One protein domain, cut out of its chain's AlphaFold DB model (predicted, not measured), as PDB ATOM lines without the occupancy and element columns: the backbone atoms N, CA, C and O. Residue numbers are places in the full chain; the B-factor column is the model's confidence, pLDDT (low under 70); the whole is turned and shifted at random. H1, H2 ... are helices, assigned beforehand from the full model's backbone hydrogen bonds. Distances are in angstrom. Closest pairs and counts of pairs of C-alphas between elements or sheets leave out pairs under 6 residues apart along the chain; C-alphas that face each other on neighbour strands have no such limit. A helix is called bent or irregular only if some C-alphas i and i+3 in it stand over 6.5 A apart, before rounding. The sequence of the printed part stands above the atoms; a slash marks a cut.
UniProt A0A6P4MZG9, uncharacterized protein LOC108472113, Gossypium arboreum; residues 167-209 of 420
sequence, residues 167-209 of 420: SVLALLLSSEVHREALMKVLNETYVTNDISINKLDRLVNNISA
ATOM      1  N   SER A 167     194.839 204.565 137.736       83.56
ATOM      2  CA  SER A 167     193.857 204.338 138.794       83.56
ATOM      3  C   SER A 167     192.751 203.427 138.258       83.56
ATOM      4  O   SER A 167     192.420 203.482 137.073       83.56
ATOM      5  N   VAL A 168     192.145 202.607 139.119       78.75
ATOM      6  CA  VAL A 168     191.013 201.749 138.721       78.75
ATOM      7  C   VAL A 168     189.891 202.589 138.105       78.75
ATOM      8  O   VAL A 168     189.328 202.218 137.083       78.75
ATOM      9  N   LEU A 169     189.639 203.780 138.654       82.12
ATOM     10  CA  LEU A 169     188.685 204.729 138.088       82.12
ATOM     11  C   LEU A 169     189.052 205.133 136.651       82.12
ATOM     12  O   LEU A 169     188.205 205.084 135.767       82.12
ATOM     13  N   ALA A 170     190.308 205.503 136.395       83.19
ATOM     14  CA  ALA A 170     190.744 205.872 135.051       83.19
ATOM     15  C   ALA A 170     190.706 204.677 134.081       83.19
ATOM     16  O   ALA A 170     190.385 204.865 132.908       83.19
ATOM     17  N   LEU A 171     190.952 203.451 134.556       86.75
ATOM     18  CA  LEU A 171     190.782 202.224 133.769       86.75
ATOM     19  C   LEU A 171     189.312 202.007 133.369       86.75
ATOM     20  O   LEU A 171     189.030 201.740 132.206       86.75
ATOM     21  N   LEU A 172     188.377 202.179 134.306       87.94
ATOM     22  CA  LEU A 172     186.936 202.027 134.059       87.94
ATOM     23  C   LEU A 172     186.374 203.120 133.138       87.94
ATOM     24  O   LEU A 172     185.499 202.851 132.317       87.94
ATOM     25  N   LEU A 173     186.882 204.349 133.259       85.56
ATOM     26  CA  LEU A 173     186.492 205.462 132.387       85.56
ATOM     27  C   LEU A 173     187.038 205.303 130.963       85.56
ATOM     28  O   LEU A 173     186.389 205.731 130.012       85.56
ATOM     29  N   SER A 174     188.220 204.701 130.810       86.25
ATOM     30  CA  SER A 174     188.883 204.545 129.509       86.25
ATOM     31  C   SER A 174     188.557 203.235 128.792       86.25
ATOM     32  O   SER A 174     188.746 203.151 127.580       86.25
ATOM     33  N   SER A 175     188.069 202.216 129.504       90.25
ATOM     34  CA  SER A 175     187.821 200.891 128.942       90.25
ATOM     35  C   SER A 175     186.376 200.438 129.124       90.25
ATOM     36  O   SER A 175     185.934 200.133 130.231       90.25
ATOM     37  N   GLU A 176     185.675 200.307 127.997       90.75
ATOM     38  CA  GLU A 176     184.316 199.761 127.931       90.75
ATOM     39  C   GLU A 176     184.224 198.368 128.556       90.75
ATOM     40  O   GLU A 176     183.382 198.116 129.407       90.75
ATOM     41  N   VAL A 177     185.157 197.483 128.198       89.75
ATOM     42  CA  VAL A 177     185.140 196.072 128.606       89.75
ATOM     43  C   VAL A 177     185.231 195.925 130.127       89.75
ATOM     44  O   VAL A 177     184.511 195.126 130.721       89.75
ATOM     45  N   HIS A 178     186.085 196.721 130.779       86.31
ATOM     46  CA  HIS A 178     186.198 196.707 132.241       86.31
ATOM     47  C   HIS A 178     184.939 197.276 132.905       86.31
ATOM     48  O   HIS A 178     184.527 196.782 133.955       86.31
ATOM     49  N   ARG A 179     184.303 198.283 132.290       89.19
ATOM     50  CA  ARG A 179     183.042 198.846 132.779       89.19
ATOM     51  C   ARG A 179     181.893 197.850 132.660       89.19
ATOM     52  O   ARG A 179     181.168 197.674 133.631       89.19
ATOM     53  N   GLU A 180     181.744 197.181 131.523       86.06
ATOM     54  CA  GLU A 180     180.722 196.148 131.326       86.06
ATOM     55  C   GLU A 180     180.908 194.979 132.301       86.06
ATOM     56  O   GLU A 180     179.939 194.533 132.918       86.06
ATOM     57  N   ALA A 181     182.151 194.532 132.507       85.06
ATOM     58  CA  ALA A 181     182.464 193.495 133.486       85.06
ATOM     59  C   ALA A 181     182.071 193.914 134.914       85.06
ATOM     60  O   ALA A 181     181.422 193.144 135.621       85.06
ATOM     61  N   LEU A 182     182.400 195.145 135.323       84.69
ATOM     62  CA  LEU A 182     182.008 195.674 136.631       84.69
ATOM     63  C   LEU A 182     180.484 195.806 136.763       84.69
ATOM     64  O   LEU A 182     179.920 195.394 137.772       84.69
ATOM     65  N   MET A 183     179.808 196.348 135.749       83.38
ATOM     66  CA  MET A 183     178.351 196.504 135.758       83.38
ATOM     67  C   MET A 183     177.636 195.156 135.848       83.38
ATOM     68  O   MET A 183     176.619 195.057 136.530       83.38
ATOM     69  N   LYS A 184     178.175 194.109 135.215       82.12
ATOM     70  CA  LYS A 184     177.657 192.747 135.357       82.12
ATOM     71  C   LYS A 184     177.715 192.270 136.812       82.12
ATOM     72  O   LYS A 184     176.696 191.824 137.323       82.12
ATOM     73  N   VAL A 185     178.859 192.431 137.484       75.38
ATOM     74  CA  VAL A 185     179.026 192.057 138.903       75.38
ATOM     75  C   VAL A 185     178.090 192.866 139.807       75.38
ATOM     76  O   VAL A 185     177.439 192.309 140.686       75.38
ATOM     77  N   LEU A 186     177.968 194.177 139.576       79.00
ATOM     78  CA  LEU A 186     177.105 195.045 140.382       79.00
ATOM     79  C   LEU A 186     175.611 194.744 140.198       79.00
ATOM     80  O   LEU A 186     174.855 194.832 141.162       79.00
ATOM     81  N   ASN A 187     175.183 194.351 138.994       76.56
ATOM     82  CA  ASN A 187     173.790 193.979 138.715       76.56
ATOM     83  C   ASN A 187     173.358 192.673 139.402       76.56
ATOM     84  O   ASN A 187     172.164 192.453 139.586       76.56
ATOM     85  N   GLU A 188     174.304 191.811 139.776       69.06
ATOM     86  CA  GLU A 188     174.030 190.582 140.532       69.06
ATOM     87  C   GLU A 188     173.862 190.857 142.039       69.06
ATOM     88  O   GLU A 188     173.293 190.042 142.767       69.06
ATOM     89  N   THR A 189     174.309 192.023 142.521       66.62
ATOM     90  CA  THR A 189     174.221 192.405 143.935       66.62
ATOM     91  C   THR A 189     173.013 193.296 144.210       66.62
ATOM     92  O   THR A 189     172.925 194.420 143.723       66.62
ATOM     93  N   TYR A 190     172.084 192.818 145.040       64.75
ATOM     94  CA  TYR A 190     170.911 193.587 145.461       64.75
ATOM     95  C   TYR A 190     171.142 194.237 146.825       64.75
ATOM     96  O   TYR A 190     171.618 193.598 147.764       64.75
ATOM     97  N   VAL A 191     170.769 195.510 146.945       70.00
ATOM     98  CA  VAL A 191     170.902 196.298 148.175       70.00
ATOM     99  C   VAL A 191     169.568 196.971 148.495       70.00
ATOM    100  O   VAL A 191     168.842 197.376 147.589       70.00
ATOM    101  N   THR A 192     169.223 197.079 149.781       67.88
ATOM    102  CA  THR A 192     168.022 197.799 150.221       67.88
ATOM    103  C   THR A 192     168.192 199.310 150.032       67.88
ATOM    104  O   THR A 192     169.281 199.857 150.202       67.88
ATOM    105  N   ASN A 193     167.104 200.009 149.697       72.56
ATOM    106  CA  ASN A 193     167.136 201.444 149.372       72.56
ATOM    107  C   ASN A 193     167.548 202.355 150.554       72.56
ATOM    108  O   ASN A 193     167.778 203.543 150.355       72.56
ATOM    109  N   ASP A 194     167.639 201.820 151.773       74.94
ATOM    110  CA  ASP A 194     167.956 202.519 153.025       74.94
ATOM    111  C   ASP A 194     169.398 202.273 153.530       74.94
ATOM    112  O   ASP A 194     169.708 202.502 154.705       74.94
ATOM    113  N   ILE A 195     170.308 201.799 152.670       77.00
ATOM    114  CA  ILE A 195     171.689 201.506 153.073       77.00
ATOM    115  C   ILE A 195     172.453 202.765 153.532       77.00
ATOM    116  O   ILE A 195     172.536 203.781 152.847       77.00
ATOM    117  N   SER A 196     173.081 202.689 154.709       77.94
ATOM    118  CA  SER A 196     173.994 203.731 155.199       77.94
ATOM    119  C   SER A 196     175.343 203.688 154.470       77.94
ATOM    120  O   SER A 196     175.834 202.596 154.188       77.94
ATOM    121  N   ILE A 197     176.018 204.833 154.317       78.75
ATOM    122  CA  ILE A 197     177.336 204.953 153.655       78.75
ATOM    123  C   ILE A 197     178.366 203.941 154.195       78.75
ATOM    124  O   ILE A 197     178.989 203.232 153.415       78.75
ATOM    125  N   ASN A 198     178.471 203.771 155.518       68.00
ATOM    126  CA  ASN A 198     179.412 202.817 156.133       68.00
ATOM    127  C   ASN A 198     179.096 201.346 155.807       68.00
ATOM    128  O   ASN A 198     179.984 200.497 155.800       68.00
ATOM    129  N   LYS A 199     177.821 201.016 155.572       63.50
ATOM    130  CA  LYS A 199     177.411 199.666 155.152       63.50
ATOM    131  C   LYS A 199     177.702 199.450 153.672       63.50
ATOM    132  O   LYS A 199     178.111 198.352 153.317       63.50
ATOM    133  N   LEU A 200     177.528 200.481 152.843       73.94
ATOM    134  CA  LEU A 200     177.868 200.427 151.425       73.94
ATOM    135  C   LEU A 200     179.379 200.276 151.226       73.94
ATOM    136  O   LEU A 200     179.789 199.416 150.460       73.94
ATOM    137  N   ASP A 201     180.195 201.020 151.973       65.00
ATOM    138  CA  ASP A 201     181.658 200.895 151.951       65.00
ATOM    139  C   ASP A 201     182.111 199.464 152.300       65.00
ATOM    140  O   ASP A 201     182.869 198.833 151.565       65.00
ATOM    141  N   ARG A 202     181.531 198.870 153.354       62.44
ATOM    142  CA  ARG A 202     181.758 197.451 153.686       62.44
ATOM    143  C   ARG A 202     181.290 196.494 152.591       62.44
ATOM    144  O   ARG A 202     181.926 195.470 152.386       62.44
ATOM    145  N   LEU A 203     180.190 196.798 151.911       67.19
ATOM    146  CA  LEU A 203     179.647 195.958 150.846       67.19
ATOM    147  C   LEU A 203     180.542 196.014 149.600       67.19
ATOM    148  O   LEU A 203     180.871 194.968 149.055       67.19
ATOM    149  N   VAL A 204     181.037 197.194 149.223       67.81
ATOM    150  CA  VAL A 204     182.028 197.380 148.147       67.81
ATOM    151  C   VAL A 204     183.327 196.630 148.451       67.81
ATOM    152  O   VAL A 204     183.857 195.956 147.569       67.81
ATOM    153  N   ASN A 205     183.779 196.638 149.709       62.28
ATOM    154  CA  ASN A 205     184.919 195.825 150.150       62.28
ATOM    155  C   ASN A 205     184.668 194.306 150.030       62.28
ATOM    156  O   ASN A 205     185.625 193.538 149.934       62.28
ATOM    157  N   ASN A 206     183.406 193.865 149.997       59.84
ATOM    158  CA  ASN A 206     183.025 192.458 149.849       59.84
ATOM    159  C   ASN A 206     182.740 192.050 148.391       59.84
ATOM    160  O   ASN A 206     182.927 190.884 148.060       59.84
ATOM    161  N   ILE A 207     182.335 192.984 147.515       62.31
ATOM    162  CA  ILE A 207     182.048 192.726 146.084       62.31
ATOM    163  C   ILE A 207     183.297 192.223 145.326       62.31
ATOM    164  O   ILE A 207     183.176 191.574 144.292       62.31
ATOM    165  N   SER A 208     184.502 192.480 145.848       55.59
ATOM    166  CA  SER A 208     185.783 192.127 145.217       55.59
ATOM    167  C   SER A 208     186.482 190.885 145.798       55.59
ATOM    168  O   SER A 208     187.599 190.578 145.378       55.59
ATOM    169  N   ALA A 209     185.926 190.188 146.789       51.09
ATOM    170  CA  ALA A 209     186.690 189.138 147.457       51.09
ATOM    171  C   ALA A 209     186.529 187.782 146.749       51.09
ATOM    172  O   ALA A 209     185.543 187.087 146.977       51.09
TER     173      ALA A 209
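This is residues 167 to 209 of the 420 residues of the protein "uncharacterized protein LOC108472113" of Gossypium arboreum (UniProt A0A6P4MZG9). A loose, open C of three helices: the short H1 and the longest helix, H2, meet in a corner, H2 makes one long side, and after a link through residues 189 to 196 H3 folds back towards H2. The last residue of H3, Ile 207, comes near Val 185 of H2, while H1 and H3 stay apart across the open side of the C. The printed part has 43 residues with three named helices, in the order H1, H2, H3 along the chain, and no named strand, and its class is all helix. The whole is loose, with a radius of gyration of the C-alphas of 11.9 A, and its C-alphas span 31 by 20 by 19 A along their three main axes, an outline that is only just elongated.

The printed part begins at Ser 167, with its C-alpha at (193.857, 204.338, 138.794). H1 follows as residues 168 to 174, from Val 168 to Ser 174, and measures 9.9 A from first to last C-alpha. Its first C-alpha, 168, stands at (191.013, 201.749, 138.721). Ser 175 is the one residue between H1 and the next helix. H2 is residues 176 to 188, from Glu 176 to Glu 188, and with 13 residues it is the longest helix; its first and last C-alphas are 18.7 A apart. C-alpha 176 is at (184.316, 199.761, 127.931) and C-alpha 188 at (174.030, 190.582, 140.532). Residues 189 to 196 then form the link to H3, which is residues 197 to 207, from Ile 197 to Ile 207, and is 15.1 A long. C-alpha 207 lies at (182.048, 192.726, 146.084), and Ser 208 and Ala 209 follow it to the end of the printed part. None of the three helices is bent or irregular.

H1 and H2 touch only at the corner by their link, with 4 pairs of C-alphas within 8 A. Their closest C-alphas are those of Leu 172 and Arg 179, 5.2 A apart, and H2 touches H1 with residues 178 to 179 alone. The two helices stand at a steep tilt of 59 degrees and run opposite ways, with their centres 12.3 A apart. H2 and H3 are close but not clearly touching, with 2 pairs of C-alphas within 8 A. Their closest C-alphas are those of Val 185 and Ile 207, 7.8 A apart, and their centres are 17.0 A apart. Their lines are only just about perpendicular, at 70.3 degrees. H1 and H3 are apart, with no C-alpha of the one within 8 A of the other. Along the backbone, every O i to N i+4 pair inside H1, H2 and H3 is within hydrogen-bond range.

The two C-alphas farthest apart are those of Ser 174, the last residue of H1, and Asp 194, in the link between H2 and H3, at 31.5 A. From the C-alpha of Ser 167 to that of Ala 209, the first and last printed, is 18.9 A. The printed part has no cut. The link from H1 to H2 is tight, with 1 residue between the helices; the link from H2 to H3 is short, with 8 residues, and no link is long. The mean pLDDT of the printed part is 75.6, and that of H3 is 66, against 84 for H1 and 83 for H2. This predicted model has 15 printed residues under 70: residues 188 to 190, residue 192, residues 198 to 199 and residues 201 to 209.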